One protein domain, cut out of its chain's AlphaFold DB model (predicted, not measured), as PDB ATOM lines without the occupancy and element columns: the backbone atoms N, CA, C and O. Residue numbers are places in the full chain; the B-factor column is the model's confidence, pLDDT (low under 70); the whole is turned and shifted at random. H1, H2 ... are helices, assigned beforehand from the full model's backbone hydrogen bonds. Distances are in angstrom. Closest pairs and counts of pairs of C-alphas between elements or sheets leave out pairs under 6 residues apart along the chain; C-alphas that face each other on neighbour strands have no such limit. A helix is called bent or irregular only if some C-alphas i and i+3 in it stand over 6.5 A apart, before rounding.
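This is residues 32 to 193 of the 364 residues of an uncharacterized protein of Floricoccus penangensis (UniProt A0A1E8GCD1). Picture a long rod built round one long helix, H4: the helical hairpin of H1 and H2 packs on it, H2 on its residues 115 to 129, and a second, smaller helical hairpin of H6 and H7 packs on its residues 131 to 135. H1 begins at one end of the rod, where the short H3 also lies, and the short H5 lies at the other end, close to H7. The printed part has 162 residues with seven named helices, H1 to H7 in chain order, and no named strand; the class is all helix. The whole is loose, with a radius of gyration of the C-alphas of 20.6 A and spans of 71 by 29 by 24 A.

Start at H1, residues 32 to 60, which has a kink of 35 degrees near residue 47; it is neither bent nor irregular, but only just: C-alphas 47 and 50 are 6.3 A apart. With residues 52 to 59 alone it touches H2, residues 77 to 89, at a shallow tilt of 16 degrees, opposite ways; the closest C-alphas, of Ile 55 and Glu 83, are 6.3 A apart. H3, residues 94 to 97, only just touches H1, with 3 pairs of C-alphas within 8 A, the closest those of Ala 41 and Phe 97 at 6.2 A. Next comes the hub, H4, residues 106 to 136, which touches four helices. H1 touches it at a tilt of 35.0 degrees, only just steep, the same way; the closest C-alphas are those of Lys 56 and Thr 118, 5.4 A apart. H2 runs opposite ways to H4 at a shallow tilt of 20 degrees and touches it, closest at the C-alphas of Tyr 84 and Ile 122, 6.5 A. Go on to H5, residues 152 to 157, which touches no helix. H6, residues 166 to 176, touches H4, closest at the C-alphas of Met 131 and Val 176, 7.1 A. H7, residues 181 to 193, touches H6 at a shallow tilt of 6 degrees, opposite ways, with the C-alphas of Val 176 and Asn 184 closest at 6.3 A. H7 also touches H4, closest at the C-alphas of Ile 135 and Leu 191, 6.9 A. H5 is close to H7 but not clearly touching: the C-alphas of Thr 155 and Ile 193 are closest, at 7.6 A. H1, H2, H4, H6 and H7 form an up-and-down bundle, each running against the one before it in the chain; H1 is apart from H6 and H7. Every O i to N i+4 pair is within hydrogen-bond range in H2, H4, H6 and H7, against 23 of 25 in H1 and 1 of 2 in H5; H3 is too short for such a pair, and its one O i to N i+3 pair is not within range.

Find C-alpha 32 at (-10.807, 3.873, -29.496); from there H1 runs 41.2 A to C-alpha 60. H2 runs 18.1 A, and H3 has four residues. Find C-alpha 106 at (4.835, -9.128, -27.024), where H4 begins its 44.8 A. H5 has six residues, H6 runs 15.3 A, and H7 runs 19.0 A to C-alpha 193 at (46.659, -6.438, 1.811).

The two C-alphas farthest apart, of Ser 32 and Asn 156, are 71.5 A apart. The printed part has no cut. Look for the long links at residues 61 to 76 and 137 to 151. The mean pLDDT of the printed part is 91.6, and no printed residue is under 70.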
ATOM      1  N   SER A  32     -11.589   3.145 -28.485       74.25
ATOM      2  CA  SER A  32     -10.807   3.873 -29.496       74.25
ATOM      3  C   SER A  32      -9.573   4.561 -28.904       74.25
ATOM      4  O   SER A  32      -8.483   4.452 -29.460       74.25
ATOM      5  N   VAL A  33      -9.713   5.193 -27.733       74.88
ATOM      6  CA  VAL A  33      -8.603   5.842 -27.014       74.88
ATOM      7  C   VAL A  33      -7.619   4.793 -26.496       74.88
ATOM      8  O   VAL A  33      -6.409   5.009 -26.535       74.88
ATOM      9  N   ARG A  34      -8.109   3.623 -26.053       75.00
ATOM     10  CA  ARG A  34      -7.230   2.506 -25.671       75.00
ATOM     11  C   ARG A  34      -6.431   1.996 -26.874       75.00
ATOM     12  O   ARG A  34      -5.229   1.798 -26.737       75.00
ATOM     13  N   LYS A  35      -7.066   1.832 -28.042       80.88
ATOM     14  CA  LYS A  35      -6.400   1.387 -29.276       80.88
ATOM     15  C   LYS A  35      -5.308   2.369 -29.715       80.88
ATOM     16  O   LYS A  35      -4.172   1.945 -29.881       80.88
ATOM     17  N   GLN A  36      -5.618   3.666 -29.770       83.38
ATOM     18  CA  GLN A  36      -4.646   4.718 -30.105       83.38
ATOM     19  C   GLN A  36      -3.439   4.729 -29.156       83.38
ATOM     20  O   GLN A  36      -2.303   4.862 -29.602       83.38
ATOM     21  N   LYS A  37      -3.656   4.544 -27.846       82.38
ATOM     22  CA  LYS A  37      -2.556   4.440 -26.875       82.38
ATOM     23  C   LYS A  37      -1.691   3.194 -27.068       82.38
ATOM     24  O   LYS A  37      -0.487   3.273 -26.851       82.38
ATOM     25  N   ILE A  38      -2.280   2.062 -27.456       82.25
ATOM     26  CA  ILE A  38      -1.542   0.824 -27.749       82.25
ATOM     27  C   ILE A  38      -0.731   0.980 -29.046       82.25
ATOM     28  O   ILE A  38       0.444   0.625 -29.065       82.25
ATOM     29  N   GLU A  39      -1.311   1.566 -30.094       83.12
ATOM     30  CA  GLU A  39      -0.614   1.871 -31.355       83.12
ATOM     31  C   GLU A  39       0.562   2.839 -31.111       83.12
ATOM     32  O   GLU A  39       1.700   2.542 -31.474       83.12
ATOM     33  N   TYR A  40       0.337   3.928 -30.366       83.75
ATOM     34  CA  TYR A  40       1.390   4.861 -29.945       83.75
ATOM     35  C   TYR A  40       2.489   4.192 -29.101       83.75
ATOM     36  O   TYR A  40       3.677   4.477 -29.282       83.75
ATOM     37  N   ALA A  41       2.119   3.283 -28.191       82.31
ATOM     38  CA  ALA A  41       3.071   2.511 -27.394       82.31
ATOM     39  C   ALA A  41       3.968   1.625 -28.272       82.31
ATOM     40  O   ALA A  41       5.175   1.557 -28.046       82.31
ATOM     41  N   GLN A  42       3.402   0.987 -29.302       81.56
ATOM     42  CA  GLN A  42       4.149   0.162 -30.255       81.56
ATOM     43  C   GLN A  42       5.109   0.982 -31.119       81.56
ATOM     44  O   GLN A  42       6.259   0.581 -31.295       81.56
ATOM     45  N   GLU A  43       4.670   2.122 -31.657       83.69
ATOM     46  CA  GLU A  43       5.536   3.004 -32.451       83.69
ATOM     47  C   GLU A  43       6.672   3.590 -31.605       83.69
ATOM     48  O   GLU A  43       7.833   3.570 -32.021       83.69
ATOM     49  N   THR A  44       6.358   4.026 -30.380       85.19
ATOM     50  CA  THR A  44       7.358   4.511 -29.421       85.19
ATOM     51  C   THR A  44       8.354   3.404 -29.072       85.19
ATOM     52  O   THR A  44       9.556   3.620 -29.178       85.19
ATOM     53  N   ALA A  45       7.890   2.194 -28.745       83.88
ATOM     54  CA  ALA A  45       8.764   1.059 -28.452       83.88
ATOM     55  C   ALA A  45       9.682   0.703 -29.637       83.88
ATOM     56  O   ALA A  45      10.884   0.523 -29.452       83.88
ATOM     57  N   LYS A  46       9.161   0.674 -30.873       83.06
ATOM     58  CA  LYS A  46       9.975   0.437 -32.080       83.06
ATOM     59  C   LYS A  46      11.080   1.482 -32.244       83.06
ATOM     60  O   LYS A  46      12.216   1.119 -32.542       83.06
ATOM     61  N   LYS A  47      10.772   2.761 -32.006       85.50
ATOM     62  CA  LYS A  47      11.748   3.859 -32.047       85.50
ATOM     63  C   LYS A  47      12.796   3.748 -30.932       85.50
ATOM     64  O   LYS A  47      13.987   3.898 -31.191       85.50
ATOM     65  N   GLU A  48      12.366   3.454 -29.708       89.06
ATOM     66  CA  GLU A  48      13.242   3.392 -28.532       89.06
ATOM     67  C   GLU A  48      14.059   2.091 -28.428       89.06
ATOM     68  O   GLU A  48      15.076   2.062 -27.735       89.06
ATOM     69  N   SER A  49      13.699   1.032 -29.161       90.25
ATOM     70  CA  SER A  49      14.476  -0.218 -29.206       90.25
ATOM     71  C   SER A  49      15.915  -0.007 -29.684       90.25
ATOM     72  O   SER A  49      16.857  -0.530 -29.082       90.25
ATOM     73  N   ALA A  50      16.111   0.844 -30.695       91.50
ATOM     74  CA  ALA A  50      17.446   1.236 -31.142       91.50
ATOM     75  C   ALA A  50      18.229   1.985 -30.044       91.50
ATOM     76  O   ALA A  50      19.432   1.768 -29.892       91.50
ATOM     77  N   ASN A  51      17.552   2.817 -29.244       93.75
ATOM     78  CA  ASN A  51      18.177   3.564 -28.152       93.75
ATOM     79  C   ASN A  51      18.598   2.646 -26.999       93.75
ATOM     80  O   ASN A  51      19.728   2.770 -26.527       93.75
ATOM     81  N   ILE A  52      17.747   1.698 -26.585       95.38
ATOM     82  CA  ILE A  52      18.073   0.714 -25.538       95.38
ATOM     83  C   ILE A  52      19.278  -0.131 -25.957       95.38
ATOM     84  O   ILE A  52      20.250  -0.209 -25.207       95.38
ATOM     85  N   ARG A  53      19.289  -0.662 -27.187       95.44
ATOM     86  CA  ARG A  53      20.435  -1.417 -27.734       95.44
ATOM     87  C   ARG A  53      21.707  -0.588 -27.778       95.44
ATOM     88  O   ARG A  53      22.755  -1.036 -27.324       95.44
ATOM     89  N   ALA A  54      21.618   0.652 -28.255       96.62
ATOM     90  CA  ALA A  54      22.766   1.546 -28.298       96.62
ATOM     91  C   ALA A  54      23.287   1.910 -26.893       96.62
ATOM     92  O   ALA A  54      24.486   2.138 -26.747       96.62
ATOM     93  N   ILE A  55      22.423   1.976 -25.870       97.94
ATOM     94  CA  ILE A  55      22.841   2.101 -24.464       97.94
ATOM     95  C   ILE A  55      23.540   0.812 -24.018       97.94
ATOM     96  O   ILE A  55      24.687   0.896 -23.587       97.94
ATOM     97  N   LYS A  56      22.917  -0.362 -24.195       97.69
ATOM     98  CA  LYS A  56      23.486  -1.674 -23.834       97.69
ATOM     99  C   LYS A  56      24.897  -1.847 -24.403       97.69
ATOM    100  O   LYS A  56      25.837  -1.985 -23.632       97.69
ATOM    101  N   THR A  57      25.089  -1.631 -25.705       97.56
ATOM    102  CA  THR A  57      26.409  -1.691 -26.362       97.56
ATOM    103  C   THR A  57      27.417  -0.638 -25.878       97.56
ATOM    104  O   THR A  57      28.624  -0.840 -26.006       97.56
ATOM    105  N   ARG A  58      26.984   0.506 -25.327       97.88
ATOM    106  CA  ARG A  58      27.905   1.463 -24.677       97.88
ATOM    107  C   ARG A  58      28.295   1.028 -23.266       97.88
ATOM    108  O   ARG A  58      29.426   1.282 -22.874       97.88
ATOM    109  N   VAL A  59      27.396   0.364 -22.545       97.94
ATOM    110  CA  VAL A  59      27.641  -0.153 -21.190       97.94
ATOM    111  C   VAL A  59      28.484  -1.432 -21.238       97.94
ATOM    112  O   VAL A  59      29.417  -1.567 -20.458       97.94
ATOM    113  N   GLU A  60      28.259  -2.315 -22.215       97.62
ATOM    114  CA  GLU A  60      29.124  -3.473 -22.510       97.62
ATOM    115  C   GLU A  60      30.583  -3.032 -22.753       97.62
ATOM    116  O   GLU A  60      31.521  -3.676 -22.291       97.62
ATOM    117  N   LYS A  61      30.788  -1.862 -23.381       97.19
ATOM    118  CA  LYS A  61      32.111  -1.239 -23.591       97.19
ATOM    119  C   LYS A  61      32.746  -0.616 -22.341       97.19
ATOM    120  O   LYS A  61      33.857  -0.108 -22.444       97.19
ATOM    121  N   PHE A  62      32.086  -0.630 -21.182       98.19
ATOM    122  CA  PHE A  62      32.739  -0.320 -19.906       98.19
ATOM    123  C   PHE A  62      33.521  -1.518 -19.352       98.19
ATOM    124  O   PHE A  62      34.398  -1.329 -18.510       98.19
ATOM    125  N   TYR A  63      33.257  -2.732 -19.836       97.81
ATOM    126  CA  TYR A  63      34.000  -3.926 -19.455       97.81
ATOM    127  C   TYR A  63      35.215  -4.153 -20.359       97.81
ATOM    128  O   TYR A  63      35.251  -3.723 -21.513       97.81
ATOM    129  N   VAL A  64      36.219  -4.862 -19.838       96.56
ATOM    130  CA  VAL A  64      37.421  -5.232 -20.608       96.56
ATOM    131  C   VAL A  64      37.079  -6.190 -21.755       96.56
ATOM    132  O   VAL A  64      37.712  -6.155 -22.807       96.56
ATOM    133  N   ASN A  65      36.090  -7.061 -21.546       93.75
ATOM    134  CA  ASN A  65      35.613  -8.036 -22.520       93.75
ATOM    135  C   ASN A  65      34.173  -8.492 -22.180       93.75
ATOM    136  O   ASN A  65      33.603  -8.091 -21.164       93.75
ATOM    137  N   SER A  66      33.597  -9.351 -23.022       92.00
ATOM    138  CA  SER A  66      32.205  -9.817 -22.938       92.00
ATOM    139  C   SER A  66      31.877 -10.769 -21.776       92.00
ATOM    140  O   SER A  66      30.719 -11.150 -21.642       92.00
ATOM    141  N   SER A  67      32.841 -11.177 -20.940       91.06
ATOM    142  CA  SER A  67      32.541 -11.876 -19.677       91.06
ATOM    143  C   SER A  67      31.918 -10.950 -18.631       91.06
ATOM    144  O   SER A  67      31.338 -11.421 -17.657       91.06
ATOM    145  N   HIS A  68      32.054  -9.632 -18.822       94.06
ATOM    146  CA  HIS A  68      31.648  -8.599 -17.873       94.06
ATOM    147  C   HIS A  68      32.301  -8.730 -16.480       94.06
ATOM    148  O   HIS A  68      31.795  -8.187 -15.498       94.06
ATOM    149  N   ASP A  69      33.455  -9.402 -16.371       93.12
ATOM    150  CA  ASP A  69      34.201  -9.501 -15.112       93.12
ATOM    151  C   ASP A  69      34.693  -8.120 -14.651       93.12
ATOM    152  O   ASP A  69      34.157  -7.534 -13.706       93.12
ATOM    153  N   THR A  70      35.719  -7.596 -15.328       96.44
ATOM    154  CA  THR A  70      36.457  -6.385 -14.954       96.44
ATOM    155  C   THR A  70      36.056  -5.180 -15.805       96.44
ATOM    156  O   THR A  70      35.676  -5.312 -16.971       96.44
ATOM    157  N   LEU A  71      36.153  -3.988 -15.212       97.44
ATOM    158  CA  LEU A  71      35.927  -2.707 -15.888       97.44
ATOM    159  C   LEU A  71      37.218  -2.191 -16.537       97.44
ATOM    160  O   LEU A  71      38.310  -2.468 -16.045       97.44
ATOM    161  N   LEU A  72      37.099  -1.400 -17.605       96.88
ATOM    162  CA  LEU A  72      38.211  -0.604 -18.130       96.88
ATOM    163  C   LEU A  72      38.604   0.492 -17.123       96.88
ATOM    164  O   LEU A  72      37.748   1.127 -16.508       96.88
ATOM    165  N   ASN A  73      39.901   0.791 -17.019       93.31
ATOM    166  CA  ASN A  73      40.423   1.790 -16.074       93.31
ATOM    167  C   ASN A  73      39.979   3.247 -16.361       93.31
ATOM    168  O   ASN A  73      40.234   4.134 -15.551       93.31
ATOM    169  N   ASN A  74      39.319   3.519 -17.496       92.50
ATOM    170  CA  ASN A  74      38.777   4.836 -17.868       92.50
ATOM    171  C   ASN A  74      37.251   4.977 -17.656       92.50
ATOM    172  O   ASN A  74      36.659   5.965 -18.100       92.50
ATOM    173  N   VAL A  75      36.596   4.007 -17.011       96.19
ATOM    174  CA  VAL A  75      35.183   4.114 -16.610       96.19
ATOM    175  C   VAL A  75      35.058   5.098 -15.443       96.19
ATOM    176  O   VAL A  75      35.858   5.069 -14.511       96.19
ATOM    177  N   THR A  76      34.063   5.990 -15.483       95.69
ATOM    178  CA  THR A  76      33.882   7.044 -14.469       95.69
ATOM    179  C   THR A  76      32.426   7.129 -14.025       95.69
ATOM    180  O   THR A  76      31.514   6.720 -14.745       95.69
ATOM    181  N   LYS A  77      32.165   7.687 -12.837       94.69
ATOM    182  CA  LYS A  77      30.794   7.750 -12.300       94.69
ATOM    183  C   LYS A  77      29.882   8.587 -13.200       94.69
ATOM    184  O   LYS A  77      28.703   8.285 -13.341       94.69
ATOM    185  N   GLU A  78      30.445   9.587 -13.867       95.75
ATOM    186  CA  GLU A  78      29.768  10.483 -14.798       95.75
ATOM    187  C   GLU A  78      29.375   9.762 -16.093       95.75
ATOM    188  O   GLU A  78      28.261   9.966 -16.580       95.75
ATOM    189  N   ASN A  79      30.246   8.908 -16.654       96.25
ATOM    190  CA  ASN A  79      29.927   8.194 -17.892       96.25
ATOM    191  C   ASN A  79      28.911   7.059 -17.664       96.25
ATOM    192  O   ASN A  79      27.987   6.923 -18.467       96.25
ATOM    193  N   VAL A  80      28.974   6.368 -16.522       97.50
ATOM    194  CA  VAL A  80      27.953   5.396 -16.095       97.50
ATOM    195  C   VAL A  80      26.615   6.093 -15.836       97.50
ATOM    196  O   VAL A  80      25.596   5.699 -16.405       97.50
ATOM    197  N   LYS A  81      26.608   7.190 -15.059       95.38
ATOM    198  CA  LYS A  81      25.387   7.961 -14.774       95.38
ATOM    199  C   LYS A  81      24.739   8.508 -16.050       95.38
ATOM    200  O   LYS A  81      23.521   8.476 -16.176       95.38
ATOM    201  N   LYS A  82      25.529   8.961 -17.027       97.06
ATOM    202  CA  LYS A  82      25.011   9.443 -18.318       97.06
ATOM    203  C   LYS A  82      24.216   8.371 -19.066       97.06
ATOM    204  O   LYS A  82      23.221   8.700 -19.707       97.06
ATOM    205  N   GLU A  83      24.638   7.110 -19.010       97.56
ATOM    206  CA  GLU A  83      23.897   6.004 -19.625       97.56
ATOM    207  C   GLU A  83      22.706   5.550 -18.762       97.56
ATOM    208  O   GLU A  83      21.646   5.266 -19.321       97.56
ATOM    209  N   TYR A  84      22.822   5.603 -17.426       95.31
ATOM    210  CA  TYR A  84      21.700   5.417 -16.490       95.31
ATOM    211  C   TYR A  84      20.560   6.411 -16.766       95.31
ATOM    212  O   TYR A  84      19.423   6.006 -16.997       95.31
ATOM    213  N   ASP A  85      20.867   7.712 -16.804       93.62
ATOM    214  CA  ASP A  85      19.884   8.786 -17.001       93.62
ATOM    215  C   ASP A  85      19.169   8.649 -18.357       93.62
ATOM    216  O   ASP A  85      17.946   8.788 -18.446       93.62
ATOM    217  N   LYS A  86      19.920   8.313 -19.419       95.19
ATOM    218  CA  LYS A  86      19.359   8.018 -20.746       95.19
ATOM    219  C   LYS A  86      18.395   6.838 -20.697       95.19
ATOM    220  O   LYS A  86      17.284   6.963 -21.205       95.19
ATOM    221  N   LEU A  87      18.786   5.718 -20.087       94.75
ATOM    222  CA  LEU A  87      17.926   4.538 -19.988       94.75
ATOM    223  C   LEU A  87      16.664   4.844 -19.172       94.75
ATOM    224  O   LEU A  87      15.558   4.489 -19.580       94.75
ATOM    225  N   GLY A  88      16.810   5.571 -18.062       90.44
ATOM    226  CA  GLY A  88      15.699   6.042 -17.238       90.44
ATOM    227  C   GLY A  88      14.684   6.876 -18.026       90.44
ATOM    228  O   GLY A  88      13.483   6.681 -17.855       90.44
ATOM    229  N   SER A  89      15.148   7.730 -18.947       90.75
ATOM    230  CA  SER A  89      14.289   8.598 -19.772       90.75
ATOM    231  C   SER A  89      13.400   7.868 -20.795       90.75
ATOM    232  O   SER A  89      12.412   8.437 -21.262       90.75
ATOM    233  N   ILE A  90      13.715   6.609 -21.130       89.50
ATOM    234  CA  ILE A  90      13.010   5.832 -22.158       89.50
ATOM    235  C   ILE A  90      11.677   5.302 -21.619       89.50
ATOM    236  O   ILE A  90      11.644   4.452 -20.726       89.50
ATOM    237  N   LYS A  91      10.570   5.785 -22.187       85.75
ATOM    238  CA  LYS A  91       9.197   5.448 -21.788       85.75
ATOM    239  C   LYS A  91       8.660   4.275 -22.603       85.75
ATOM    240  O   LYS A  91       8.403   4.436 -23.793       85.75
ATOM    241  N   ILE A  92       8.514   3.115 -21.964       83.06
ATOM    242  CA  ILE A  92       8.077   1.862 -22.615       83.06
ATOM    243  C   ILE A  92       7.163   0.978 -21.746       83.06
ATOM    244  O   ILE A  92       6.753  -0.092 -22.188       83.06
ATOM    245  N   SER A  93       6.848   1.385 -20.514       81.19
ATOM    246  CA  SER A  93       5.994   0.606 -19.610       81.19
ATOM    247  C   SER A  93       4.502   0.868 -19.848       81.19
ATOM    248  O   SER A  93       4.109   1.899 -20.402       81.19
ATOM    249  N   ALA A  94       3.632  -0.037 -19.389       77.44
ATOM    250  CA  ALA A  94       2.185   0.160 -19.497       77.44
ATOM    251  C   ALA A  94       1.729   1.413 -18.719       77.44
ATOM    252  O   ALA A  94       0.805   2.118 -19.128       77.44
ATOM    253  N   GLN A  95       2.440   1.730 -17.634       81.44
ATOM    254  CA  GLN A  95       2.251   2.911 -16.802       81.44
ATOM    255  C   GLN A  95       2.640   4.193 -17.560       81.44
ATOM    256  O   GLN A  95       1.866   5.149 -17.536       81.44
ATOM    257  N   ASP A  96       3.760   4.195 -18.298       82.38
ATOM    258  CA  ASP A  96       4.206   5.339 -19.117       82.38
ATOM    259  C   ASP A  96       3.182   5.733 -20.192       82.38
ATOM    260  O   ASP A  96       2.933   6.918 -20.424       82.38
ATOM    261  N   PHE A  97       2.588   4.737 -20.857       80.25
ATOM    262  CA  PHE A  97       1.580   4.943 -21.905       80.25
ATOM    263  C   PHE A  97       0.158   5.092 -21.356       80.25
ATOM    264  O   PHE A  97      -0.765   5.511 -22.065       80.25
ATOM    265  N   GLY A  98      -0.047   4.746 -20.086       79.06
ATOM    266  CA  GLY A  98      -1.355   4.772 -19.461       79.06
ATOM    267  C   GLY A  98      -2.319   3.766 -20.094       79.06
ATOM    268  O   GLY A  98      -3.405   4.142 -20.554       79.06
ATOM    269  N   VAL A  99      -1.894   2.506 -20.144       77.50
ATOM    270  CA  VAL A  99      -2.634   1.331 -20.625       77.50
ATOM    271  C   VAL A  99      -2.512   0.201 -19.589       77.50
ATOM    272  O   VAL A  99      -1.611   0.240 -18.753       77.50
ATOM    273  N   PRO A 100      -3.401  -0.806 -19.578       78.19
ATOM    274  CA  PRO A 100      -3.204  -1.972 -18.724       78.19
ATOM    275  C   PRO A 100      -2.093  -2.879 -19.280       78.19
ATOM    276  O   PRO A 100      -1.918  -2.988 -20.493       78.19
ATOM    277  N   GLU A 101      -1.381  -3.585 -18.398       79.38
ATOM    278  CA  GLU A 101      -0.243  -4.458 -18.742       79.38
ATOM    279  C   GLU A 101      -0.611  -5.572 -19.743       79.38
ATOM    280  O   GLU A 101       0.170  -5.954 -20.615       79.38
ATOM    281  N   ASN A 102      -1.846  -6.078 -19.684       81.12
ATOM    282  CA  ASN A 102      -2.358  -7.057 -20.646       81.12
ATOM    283  C   ASN A 102      -2.672  -6.459 -22.034       81.12
ATOM    284  O   ASN A 102      -2.812  -7.220 -22.985       81.12
ATOM    285  N   GLY A 103      -2.744  -5.130 -22.163       76.88
ATOM    286  CA  GLY A 103      -2.939  -4.414 -23.428       76.88
ATOM    287  C   GLY A 103      -1.650  -4.148 -24.212       76.88
ATOM    288  O   GLY A 103      -1.730  -3.799 -25.387       76.88
ATOM    289  N   LEU A 104      -0.473  -4.323 -23.601       81.12
ATOM    290  CA  LEU A 104       0.806  -4.278 -24.313       81.12
ATOM    291  C   LEU A 104       1.050  -5.569 -25.107       81.12
ATOM    292  O   LEU A 104       0.856  -6.675 -24.585       81.12
ATOM    293  N   THR A 105       1.540  -5.433 -26.341       82.81
ATOM    294  CA  THR A 105       1.960  -6.570 -27.174       82.81
ATOM    295  C   THR A 105       3.284  -7.181 -26.712       82.81
ATOM    296  O   THR A 105       4.016  -6.585 -25.920       82.81
ATOM    297  N   SER A 106       3.576  -8.387 -27.215       85.19
ATOM    298  CA  SER A 106       4.835  -9.128 -27.024       85.19
ATOM    299  C   SER A 106       6.059  -8.226 -27.141       85.19
ATOM    300  O   SER A 106       6.832  -8.117 -26.199       85.19
ATOM    301  N   ASP A 107       6.158  -7.498 -28.249       82.56
ATOM    302  CA  ASP A 107       7.333  -6.725 -28.646       82.56
ATOM    303  C   ASP A 107       7.665  -5.624 -27.623       82.56
ATOM    304  O   ASP A 107       8.828  -5.368 -27.317       82.56
ATOM    305  N   VAL A 108       6.637  -4.990 -27.040       83.81
ATOM    306  CA  VAL A 108       6.812  -3.949 -26.013       83.81
ATOM    307  C   VAL A 108       7.247  -4.572 -24.682       83.81
ATOM    308  O   VAL A 108       8.083  -4.009 -23.979       83.81
ATOM    309  N   LYS A 109       6.735  -5.763 -24.348       85.19
ATOM    310  CA  LYS A 109       7.122  -6.513 -23.139       85.19
ATOM    311  C   LYS A 109       8.540  -7.069 -23.231       85.19
ATOM    312  O   LYS A 109       9.273  -7.034 -22.247       85.19
ATOM    313  N   GLU A 110       8.939  -7.558 -24.400       87.56
ATOM    314  CA  GLU A 110      10.314  -7.980 -24.683       87.56
ATOM    315  C   GLU A 110      11.277  -6.799 -24.591       87.56
ATOM    316  O   GLU A 110      12.301  -6.905 -23.920       87.56
ATOM    317  N   LEU A 111      10.904  -5.637 -25.137       87.38
ATOM    318  CA  LEU A 111      11.698  -4.424 -24.970       87.38
ATOM    319  C   LEU A 111      11.772  -3.957 -23.503       87.38
ATOM    320  O   LEU A 111      12.807  -3.456 -23.065       87.38
ATOM    321  N   GLY A 112      10.704  -4.163 -22.728       87.44
ATOM    322  CA  GLY A 112      10.697  -3.969 -21.275       87.44
ATOM    323  C   GLY A 112      11.773  -4.797 -20.569       87.44
ATOM    324  O   GLY A 112      12.528  -4.257 -19.759       87.44
ATOM    325  N   LYS A 113      11.910  -6.079 -20.935       89.88
ATOM    326  CA  LYS A 113      12.982  -6.958 -20.437       89.88
ATOM    327  C   LYS A 113      14.363  -6.499 -20.906       89.88
ATOM    328  O   LYS A 113      15.276  -6.430 -20.093       89.88
ATOM    329  N   GLU A 114      14.513  -6.120 -22.177       92.31
ATOM    330  CA  GLU A 114      15.779  -5.611 -22.730       92.31
ATOM    331  C   GLU A 114      16.245  -4.340 -21.985       92.31
ATOM    332  O   GLU A 114      17.432  -4.186 -21.675       92.31
ATOM    333  N   LYS A 115      15.307  -3.460 -21.598       93.19
ATOM    334  CA  LYS A 115      15.571  -2.315 -20.712       93.19
ATOM    335  C   LYS A 115      15.984  -2.758 -19.305       93.19
ATOM    336  O   LYS A 115      16.944  -2.212 -18.769       93.19
ATOM    337  N   GLU A 116      15.294  -3.727 -18.704       92.69
ATOM    338  CA  GLU A 116      15.610  -4.240 -17.362       92.69
ATOM    339  C   GLU A 116      17.000  -4.906 -17.303       92.69
ATOM    340  O   GLU A 116      17.774  -4.645 -16.384       92.69
ATOM    341  N   GLU A 117      17.359  -5.711 -18.306       94.75
ATOM    342  CA  GLU A 117      18.705  -6.278 -18.465       94.75
ATOM    343  C   GLU A 117      19.769  -5.187 -18.583       94.75
ATOM    344  O   GLU A 117      20.790  -5.231 -17.896       94.75
ATOM    345  N   THR A 118      19.515  -4.176 -19.418       96.75
ATOM    346  CA  THR A 118      20.428  -3.037 -19.584       96.75
ATOM    347  C   THR A 118      20.585  -2.267 -18.271       96.75
ATOM    348  O   THR A 118      21.691  -1.860 -17.921       96.75
ATOM    349  N   GLN A 119      19.509  -2.124 -17.489       96.69
ATOM    350  CA  GLN A 119      19.546  -1.492 -16.171       96.69
ATOM    351  C   GLN A 119      20.366  -2.307 -15.163       96.69
ATOM    352  O   GLN A 119      21.143  -1.726 -14.407       96.69
ATOM    353  N   LYS A 120      20.238  -3.642 -15.164       96.31
ATOM    354  CA  LYS A 120      21.060  -4.538 -14.332       96.31
ATOM    355  C   LYS A 120      22.542  -4.430 -14.690       96.31
ATOM    356  O   LYS A 120      23.364  -4.352 -13.783       96.31
ATOM    357  N   LEU A 121      22.872  -4.348 -15.981       96.81
ATOM    358  CA  LEU A 121      24.248  -4.165 -16.447       96.81
ATOM    359  C   LEU A 121      24.831  -2.814 -15.992       96.81
ATOM    360  O   LEU A 121      25.935  -2.771 -15.461       96.81
ATOM    361  N   ILE A 122      24.074  -1.716 -16.116       98.00
ATOM    362  CA  ILE A 122      24.491  -0.393 -15.612       98.00
ATOM    363  C   ILE A 122      24.716  -0.422 -14.096       98.00
ATOM    364  O   ILE A 122      25.712   0.123 -13.616       98.00
ATOM    365  N   ASN A 123      23.813  -1.062 -13.349       96.69
ATOM    366  CA  ASN A 123      23.937  -1.184 -11.900       96.69
ATOM    367  C   ASN A 123      25.191  -1.987 -11.519       96.69
ATOM    368  O   ASN A 123      25.923  -1.554 -10.640       96.69
ATOM    369  N   ASP A 124      25.506  -3.086 -12.215       96.50
ATOM    370  CA  ASP A 124      26.728  -3.852 -11.941       96.50
ATOM    371  C   ASP A 124      28.010  -3.033 -12.169       96.50
ATOM    372  O   ASP A 124      28.906  -3.056 -11.322       96.50
ATOM    373  N   VAL A 125      28.082  -2.250 -13.254       97.94
ATOM    374  CA  VAL A 125      29.195  -1.309 -13.472       97.94
ATOM    375  C   VAL A 125      29.271  -0.281 -12.337       97.94
ATOM    376  O   VAL A 125      30.357  -0.009 -11.825       97.94
ATOM    377  N   GLN A 126      28.134   0.281 -11.916       97.62
ATOM    378  CA  GLN A 126      28.075   1.266 -10.834       97.62
ATOM    379  C   GLN A 126      28.529   0.680  -9.485       97.62
ATOM    380  O   GLN A 126      29.313   1.320  -8.782       97.62
ATOM    381  N   ASP A 127      28.078  -0.526  -9.140       96.56
ATOM    382  CA  ASP A 127      28.468  -1.255  -7.931       96.56
ATOM    383  C   ASP A 127      29.980  -1.513  -7.926       96.56
ATOM    384  O   ASP A 127      30.683  -1.120  -6.993       96.56
ATOM    385  N   LYS A 128      30.501  -2.115  -9.008       97.00
ATOM    386  CA  LYS A 128      31.932  -2.403  -9.175       97.00
ATOM    387  C   LYS A 128      32.764  -1.132  -9.053       97.00
ATOM    388  O   LYS A 128      33.730  -1.119  -8.294       97.00
ATOM    389  N   LEU A 129      32.364  -0.044  -9.709       96.62
ATOM    390  CA  LEU A 129      33.070   1.236  -9.648       96.62
ATOM    391  C   LEU A 129      33.020   1.879  -8.249       96.62
ATOM    392  O   LEU A 129      34.001   2.486  -7.806       96.62
ATOM    393  N   ASN A 130      31.906   1.746  -7.524       96.06
ATOM    394  CA  ASN A 130      31.792   2.210  -6.140       96.06
ATOM    395  C   ASN A 130      32.716   1.418  -5.206       96.06
ATOM    396  O   ASN A 130      33.519   2.035  -4.503       96.06
ATOM    397  N   MET A 131      32.691   0.085  -5.263       96.62
ATOM    398  CA  MET A 131      33.585  -0.772  -4.478       96.62
ATOM    399  C   MET A 131      35.062  -0.540  -4.828       96.62
ATOM    400  O   MET A 131      35.883  -0.375  -3.927       96.62
ATOM    401  N   GLN A 132      35.408  -0.420  -6.115       96.94
ATOM    402  CA  GLN A 132      36.757  -0.045  -6.564       96.94
ATOM    403  C   GLN A 132      37.202   1.297  -5.982       96.94
ATOM    404  O   GLN A 132      38.330   1.415  -5.506       96.94
ATOM    405  N   THR A 133      36.317   2.303  -5.976       95.69
ATOM    406  CA  THR A 133      36.588   3.614  -5.366       95.69
ATOM    407  C   THR A 133      36.862   3.464  -3.866       95.69
ATOM    408  O   THR A 133      37.856   3.988  -3.365       95.69
ATOM    409  N   SER A 134      36.011   2.729  -3.147       96.50
ATOM    410  CA  SER A 134      36.132   2.520  -1.701       96.50
ATOM    411  C   SER A 134      37.407   1.765  -1.322       96.50
ATOM    412  O   SER A 134      38.114   2.197  -0.415       96.50
ATOM    413  N   ILE A 135      37.755   0.700  -2.052       97.38
ATOM    414  CA  ILE A 135      38.983  -0.078  -1.831       97.38
ATOM    415  C   ILE A 135      40.223   0.741  -2.202       97.38
ATOM    416  O   ILE A 135      41.184   0.773  -1.438       97.38
ATOM    417  N   SER A 136      40.201   1.467  -3.326       96.31
ATOM    418  CA  SER A 136      41.296   2.374  -3.707       96.31
ATOM    419  C   SER A 136      41.543   3.427  -2.626       96.31
ATOM    420  O   SER A 136      42.687   3.717  -2.284       96.31
ATOM    421  N   ASN A 137      40.473   3.954  -2.027       96.25
ATOM    422  CA  ASN A 137      40.551   4.948  -0.962       96.25
ATOM    423  C   ASN A 137      41.182   4.443   0.343       96.25
ATOM    424  O   ASN A 137      41.518   5.288   1.176       96.25
ATOM    425  N   LEU A 138      41.397   3.136   0.518       97.50
ATOM    426  CA  LEU A 138      42.144   2.580   1.651       97.50
ATOM    427  C   LEU A 138      43.648   2.884   1.570       97.50
ATOM    428  O   LEU A 138      44.313   2.880   2.602       97.50
ATOM    429  N   PHE A 139      44.184   3.153   0.376       97.56
ATOM    430  CA  PHE A 139      45.622   3.295   0.117       97.56
ATOM    431  C   PHE A 139      46.032   4.751  -0.121       97.56
ATOM    432  O   PHE A 139      45.278   5.524  -0.713       97.56
ATOM    433  N   GLU A 140      47.238   5.134   0.307       95.06
ATOM    434  CA  GLU A 140      47.723   6.524   0.204       95.06
ATOM    435  C   GLU A 140      47.841   7.010  -1.252       95.06
ATOM    436  O   GLU A 140      47.498   8.153  -1.543       95.06
ATOM    437  N   GLY A 141      48.252   6.130  -2.172       89.50
ATOM    438  CA  GLY A 141      48.365   6.409  -3.613       89.50
ATOM    439  C   GLY A 141      47.209   5.892  -4.481       89.50
ATOM    440  O   GLY A 141      47.297   5.977  -5.707       89.50
ATOM    441  N   GLY A 142      46.155   5.334  -3.876       93.94
ATOM    442  CA  GLY A 142      45.078   4.642  -4.592       93.94
ATOM    443  C   GLY A 142      45.491   3.302  -5.221       93.94
ATOM    444  O   GLY A 142      46.624   2.843  -5.081       93.94
ATOM    445  N   VAL A 143      44.556   2.679  -5.946       93.81
ATOM    446  CA  VAL A 143      44.812   1.531  -6.831       93.81
ATOM    447  C   VAL A 143      44.623   1.996  -8.273       93.81
ATOM    448  O   VAL A 143      43.603   2.604  -8.591       93.81
ATOM    449  N   LYS A 144      45.617   1.741  -9.132       87.88
ATOM    450  CA  LYS A 144      45.670   2.276 -10.507       87.88
ATOM    451  C   LYS A 144      45.125   1.334 -11.577       87.88
ATOM    452  O   LYS A 144      44.692   1.816 -12.615       87.88
ATOM    453  N   ASP A 145      45.188   0.028 -11.336       91.06
ATOM    454  CA  ASP A 145      44.750  -0.992 -12.283       91.06
ATOM    455  C   ASP A 145      43.885  -2.043 -11.580       91.06
ATOM    456  O   ASP A 145      44.216  -2.546 -10.499       91.06
ATOM    457  N   TRP A 146      42.757  -2.327 -12.221       94.94
ATOM    458  CA  TRP A 146      41.728  -3.269 -11.805       94.94
ATOM    459  C   TRP A 146      41.400  -4.309 -12.887       94.94
ATOM    460  O   TRP A 146      40.475  -5.104 -12.715       94.94
ATOM    461  N   GLN A 147      42.129  -4.300 -14.007       94.06
ATOM    462  CA  GLN A 147      41.911  -5.206 -15.134       94.06
ATOM    463  C   GLN A 147      42.590  -6.568 -14.916       94.06
ATOM    464  O   GLN A 147      42.102  -7.576 -15.427       94.06
ATOM    465  N   ALA A 148      43.670  -6.600 -14.129       92.38
ATOM    466  CA  ALA A 148      44.430  -7.790 -13.756       92.38
ATOM    467  C   ALA A 148      44.863  -7.748 -12.276       92.38
ATOM    468  O   ALA A 148      44.773  -6.716 -11.607       92.38
ATOM    469  N   GLU A 149      45.346  -8.876 -11.746       91.12
ATOM    470  CA  GLU A 149      45.994  -8.902 -10.431       91.12
ATOM    471  C   GLU A 149      47.323  -8.138 -10.477       91.12
ATOM    472  O   GLU A 149      48.205  -8.455 -11.276       91.12
ATOM    473  N   ALA A 150      47.480  -7.144  -9.599       89.75
ATOM    474  CA  ALA A 150      48.717  -6.381  -9.510       89.75
ATOM    475  C   ALA A 150      49.905  -7.271  -9.088       89.75
ATOM    476  O   ALA A 150      49.763  -8.094  -8.174       89.75
ATOM    477  N   PRO A 151      51.090  -7.082  -9.699       91.12
ATOM    478  CA  PRO A 151      52.260  -7.901  -9.415       91.12
ATOM    479  C   PRO A 151      52.848  -7.597  -8.027       91.12
ATOM    480  O   PRO A 151      52.411  -6.687  -7.302       91.12
ATOM    481  N   ALA A 152      53.840  -8.394  -7.628       90.00
ATOM    482  CA  ALA A 152      54.431  -8.327  -6.295       90.00
ATOM    483  C   ALA A 152      55.060  -6.954  -6.004       90.00
ATOM    484  O   ALA A 152      54.890  -6.433  -4.906       90.00
ATOM    485  N   GLU A 153      55.714  -6.313  -6.974       89.50
ATOM    486  CA  GLU A 153      56.383  -5.019  -6.777       89.50
ATOM    487  C   GLU A 153      55.375  -3.893  -6.510       89.50
ATOM    488  O   GLU A 153      55.650  -2.977  -5.737       89.50
ATOM    489  N   VAL A 154      54.180  -3.967  -7.101       89.31
ATOM    490  CA  VAL A 154      53.100  -3.001  -6.847       89.31
ATOM    491  C   VAL A 154      52.478  -3.263  -5.476       89.31
ATOM    492  O   VAL A 154      52.410  -2.368  -4.636       89.31
ATOM    493  N   THR A 155      52.062  -4.503  -5.215       89.88
ATOM    494  CA  THR A 155      51.356  -4.868  -3.972       89.88
ATOM    495  C   THR A 155      52.234  -4.768  -2.719       89.88
ATOM    496  O   THR A 155      51.747  -4.384  -1.649       89.88
ATOM    497  N   ASN A 156      53.542  -5.008  -2.838       89.38
ATOM    498  CA  ASN A 156      54.495  -4.820  -1.744       89.38
ATOM    499  C   ASN A 156      54.671  -3.344  -1.363       89.38
ATOM    500  O   ASN A 156      54.848  -3.064  -0.181       89.38
ATOM    501  N   ASN A 157      54.495  -2.403  -2.294       91.00
ATOM    502  CA  ASN A 157      54.653  -0.966  -2.036       91.00
ATOM    503  C   ASN A 157      53.342  -0.224  -1.695       91.00
ATOM    504  O   ASN A 157      53.376   0.953  -1.344       91.00
ATOM    505  N   LEU A 158      52.180  -0.889  -1.743       95.12
ATOM    506  CA  LEU A 158      50.904  -0.294  -1.321       95.12
ATOM    507  C   LEU A 158      50.829  -0.114   0.205       95.12
ATOM    508  O   LEU A 158      50.643  -1.093   0.933       95.12
ATOM    509  N   ALA A 159      50.903   1.137   0.669       97.31
ATOM    510  CA  ALA A 159      50.633   1.545   2.049       97.31
ATOM    511  C   ALA A 159      49.153   1.928   2.249       97.31
ATOM    512  O   ALA A 159      48.588   2.684   1.450       97.31
ATOM    513  N   ILE A 160      48.525   1.427   3.319       97.81
ATOM    514  CA  ILE A 160      47.200   1.909   3.752       97.81
ATOM    515  C   ILE A 160      47.286   3.313   4.361       97.81
ATOM    516  O   ILE A 160      48.336   3.708   4.862       97.81
ATOM    517  N   LYS A 161      46.171   4.049   4.375       97.12
ATOM    518  CA  LYS A 161      46.027   5.296   5.142       97.12
ATOM    519  C   LYS A 161      45.958   5.010   6.646       97.12
ATOM    520  O   LYS A 161      45.446   3.979   7.078       97.12
ATOM    521  N   ASP A 162      46.412   5.973   7.441       93.12
ATOM    522  CA  ASP A 162      46.519   5.895   8.905       93.12
ATOM    523  C   ASP A 162      45.176   5.786   9.653       93.12
ATOM    524  O   ASP A 162      45.151   5.449  10.836       93.12
ATOM    525  N   ASN A 163      44.060   6.064   8.977       91.50
ATOM    526  CA  ASN A 163      42.712   6.062   9.540       91.50
ATOM    527  C   ASN A 163      41.839   4.862   9.114       91.50
ATOM    528  O   ASN A 163      40.649   4.840   9.446       91.50
ATOM    529  N   VAL A 164      42.392   3.884   8.387       95.50
ATOM    530  CA  VAL A 164      41.658   2.681   7.958       95.50
ATOM    531  C   VAL A 164      41.302   1.816   9.170       95.50
ATOM    532  O   VAL A 164      42.148   1.508  10.005       95.50
ATOM    533  N   LYS A 165      40.033   1.399   9.257       91.81
ATOM    534  CA  LYS A 165      39.500   0.606  10.373       91.81
ATOM    535  C   LYS A 165      39.111  -0.797   9.937       91.81
ATOM    536  O   LYS A 165      38.557  -0.984   8.855       91.81
ATOM    537  N   LYS A 166      39.309  -1.760  10.837       92.88
ATOM    538  CA  LYS A 166      38.945  -3.170  10.656       92.88
ATOM    539  C   LYS A 166      37.481  -3.369  10.270       92.88
ATOM    540  O   LYS A 166      37.220  -4.029   9.274       92.88
ATOM    541  N   ASP A 167      36.554  -2.729  10.981       90.12
ATOM    542  CA  ASP A 167      35.114  -2.850  10.710       90.12
ATOM    543  C   ASP A 167      34.761  -2.404   9.282       90.12
ATOM    544  O   ASP A 167      34.007  -3.075   8.584       90.12
ATOM    545  N   SER A 168      35.376  -1.315   8.805       90.31
ATOM    546  CA  SER A 168      35.192  -0.820   7.434       90.31
ATOM    547  C   SER A 168      35.748  -1.782   6.378       90.31
ATOM    548  O   SER A 168      35.181  -1.878   5.292       90.31
ATOM    549  N   LEU A 169      36.823  -2.516   6.688       95.19
ATOM    550  CA  LEU A 169      37.345  -3.575   5.816       95.19
ATOM    551  C   LEU A 169      36.429  -4.804   5.792       95.19
ATOM    552  O   LEU A 169      36.292  -5.419   4.739       95.19
ATOM    553  N   THR A 170      35.804  -5.155   6.920       93.56
ATOM    554  CA  THR A 170      34.810  -6.238   6.983       93.56
ATOM    555  C   THR A 170      33.598  -5.897   6.121       93.56
ATOM    556  O   THR A 170      33.302  -6.646   5.197       93.56
ATOM    557  N   SER A 171      32.982  -4.722   6.307       92.75
ATOM    558  CA  SER A 171      31.819  -4.314   5.503       92.75
ATOM    559  C   SER A 171      32.113  -4.264   3.999       92.75
ATOM    560  O   SER A 171      31.286  -4.705   3.206       92.75
ATOM    561  N   LEU A 172      33.299  -3.792   3.590       95.06
ATOM    562  CA  LEU A 172      33.707  -3.822   2.178       95.06
ATOM    563  C   LEU A 172      33.937  -5.243   1.651       95.06
ATOM    564  O   LEU A 172      33.698  -5.502   0.476       95.06
ATOM    565  N   LYS A 173      34.403  -6.173   2.493       95.38
ATOM    566  CA  LYS A 173      34.562  -7.580   2.112       95.38
ATOM    567  C   LYS A 173      33.207  -8.253   1.901       95.38
ATOM    568  O   LYS A 173      33.059  -9.001   0.936       95.38
ATOM    569  N   ASP A 174      32.237  -7.949   2.759       94.12
ATOM    570  CA  ASP A 174      30.867  -8.442   2.636       94.12
ATOM    571  C   ASP A 174      30.213  -7.906   1.349       94.12
ATOM    572  O   ASP A 174      29.638  -8.680   0.585       94.12
ATOM    573  N   GLU A 175      30.390  -6.615   1.037       93.69
ATOM    574  CA  GLU A 175      29.913  -5.990  -0.211       93.69
ATOM    575  C   GLU A 175      30.546  -6.651  -1.451       93.69
ATOM    576  O   GLU A 175      29.836  -7.089  -2.358       93.69
ATOM    577  N   VAL A 176      31.876  -6.828  -1.456       95.06
ATOM    578  CA  VAL A 176      32.620  -7.506  -2.537       95.06
ATOM    579  C   VAL A 176      32.166  -8.955  -2.736       95.06
ATOM    580  O   VAL A 176      32.160  -9.431  -3.870       95.06
ATOM    581  N   SER A 177      31.749  -9.652  -1.672       93.31
ATOM    582  CA  SER A 177      31.261 -11.037  -1.757       93.31
ATOM    583  C   SER A 177      29.977 -11.208  -2.583       93.31
ATOM    584  O   SER A 177      29.666 -12.321  -2.988       93.31
ATOM    585  N   THR A 178      29.268 -10.116  -2.895       92.69
ATOM    586  CA  THR A 178      28.075 -10.126  -3.768       92.69
ATOM    587  C   THR A 178      28.396 -10.206  -5.266       92.69
ATOM    588  O   THR A 178      27.482 -10.288  -6.088       92.69
ATOM    589  N   LYS A 179      29.682 -10.149  -5.633       92.94
ATOM    590  CA  LYS A 179      30.189 -10.224  -7.008       92.94
ATOM    591  C   LYS A 179      31.137 -11.409  -7.145       92.94
ATOM    592  O   LYS A 179      31.868 -11.717  -6.210       92.94
ATOM    593  N   ASP A 180      31.204 -11.979  -8.341       91.50
ATOM    594  CA  ASP A 180      32.052 -13.131  -8.663       91.50
ATOM    595  C   ASP A 180      33.225 -12.762  -9.595       91.50
ATOM    596  O   ASP A 180      33.503 -11.589  -9.875       91.50
ATOM    597  N   GLY A 181      33.931 -13.790 -10.073       93.50
ATOM    598  CA  GLY A 181      34.862 -13.687 -11.192       93.50
ATOM    599  C   GLY A 181      36.198 -13.013 -10.874       93.50
ATOM    600  O   GLY A 181      36.617 -12.875  -9.718       93.50
ATOM    601  N   LEU A 182      36.905 -12.597 -11.930       95.00
ATOM    602  CA  LEU A 182      38.244 -12.005 -11.805       95.00
ATOM    603  C   LEU A 182      38.221 -10.704 -10.986       95.00
ATOM    604  O   LEU A 182      39.130 -10.453 -10.193       95.00
ATOM    605  N   TRP A 183      37.160  -9.906 -11.122       96.62
ATOM    606  CA  TRP A 183      36.997  -8.663 -10.370       96.62
ATOM    607  C   TRP A 183      36.932  -8.907  -8.855       96.62
ATOM    608  O   TRP A 183      37.647  -8.241  -8.104       96.62
ATOM    609  N   ASN A 184      36.160  -9.905  -8.402       96.19
ATOM    610  CA  ASN A 184      36.102 -10.280  -6.986       96.19
ATOM    611  C   ASN A 184      37.483 -10.706  -6.468       96.19
ATOM    612  O   ASN A 184      37.895 -10.277  -5.387       96.19
ATOM    613  N   LYS A 185      38.220 -11.505  -7.250       96.12
ATOM    614  CA  LYS A 185      39.567 -11.968  -6.891       96.12
ATOM    615  C   LYS A 185      40.531 -10.792  -6.682       96.12
ATOM    616  O   LYS A 185      41.220 -10.739  -5.662       96.12
ATOM    617  N   ILE A 186      40.528  -9.823  -7.601       96.69
ATOM    618  CA  ILE A 186      41.336  -8.596  -7.517       96.69
ATOM    619  C   ILE A 186      40.927  -7.757  -6.292       96.69
ATOM    620  O   ILE A 186      41.781  -7.357  -5.500       96.69
ATOM    621  N   ALA A 187      39.626  -7.545  -6.074       97.50
ATOM    622  CA  ALA A 187      39.110  -6.811  -4.917       97.50
ATOM    623  C   ALA A 187      39.505  -7.465  -3.580       97.50
ATOM    624  O   ALA A 187      40.016  -6.792  -2.681       97.50
ATOM    625  N   ASN A 188      39.358  -8.790  -3.466       96.38
ATOM    626  CA  ASN A 188      39.771  -9.552  -2.288       96.38
ATOM    627  C   ASN A 188      41.291  -9.526  -2.061       96.38
ATOM    628  O   ASN A 188      41.718  -9.486  -0.904       96.38
ATOM    629  N   LYS A 189      42.114  -9.491  -3.118       96.00
ATOM    630  CA  LYS A 189      43.574  -9.335  -3.006       96.00
ATOM    631  C   LYS A 189      43.941  -8.003  -2.346       96.00
ATOM    632  O   LYS A 189      44.710  -7.998  -1.386       96.00
ATOM    633  N   TYR A 190      43.361  -6.891  -2.803       97.56
ATOM    634  CA  TYR A 190      43.599  -5.573  -2.202       97.56
ATOM    635  C   TYR A 190      43.042  -5.467  -0.775       97.56
ATOM    636  O   TYR A 190      43.744  -4.988   0.117       97.56
ATOM    637  N   LEU A 191      41.832  -5.976  -0.517       97.50
ATOM    638  CA  LEU A 191      41.271  -6.015   0.839       97.50
ATOM    639  C   LEU A 191      42.135  -6.841   1.801       97.50
ATOM    640  O   LEU A 191      42.362  -6.406   2.927       97.50
ATOM    641  N   SER A 192      42.680  -7.978   1.361       96.38
ATOM    642  CA  SER A 192      43.604  -8.789   2.162       96.38
ATOM    643  C   SER A 192      44.881  -8.019   2.520       96.38
ATOM    644  O   SER A 192      45.266  -7.999   3.688       96.38
ATOM    645  N   ILE A 193      45.485  -7.298   1.565       96.31
ATOM    646  CA  ILE A 193      46.659  -6.438   1.811       96.31
ATOM    647  C   ILE A 193      46.350  -5.349   2.854       96.31
ATOM    648  O   ILE A 193      47.194  -5.055   3.706       96.31
TER     649      ILE A 193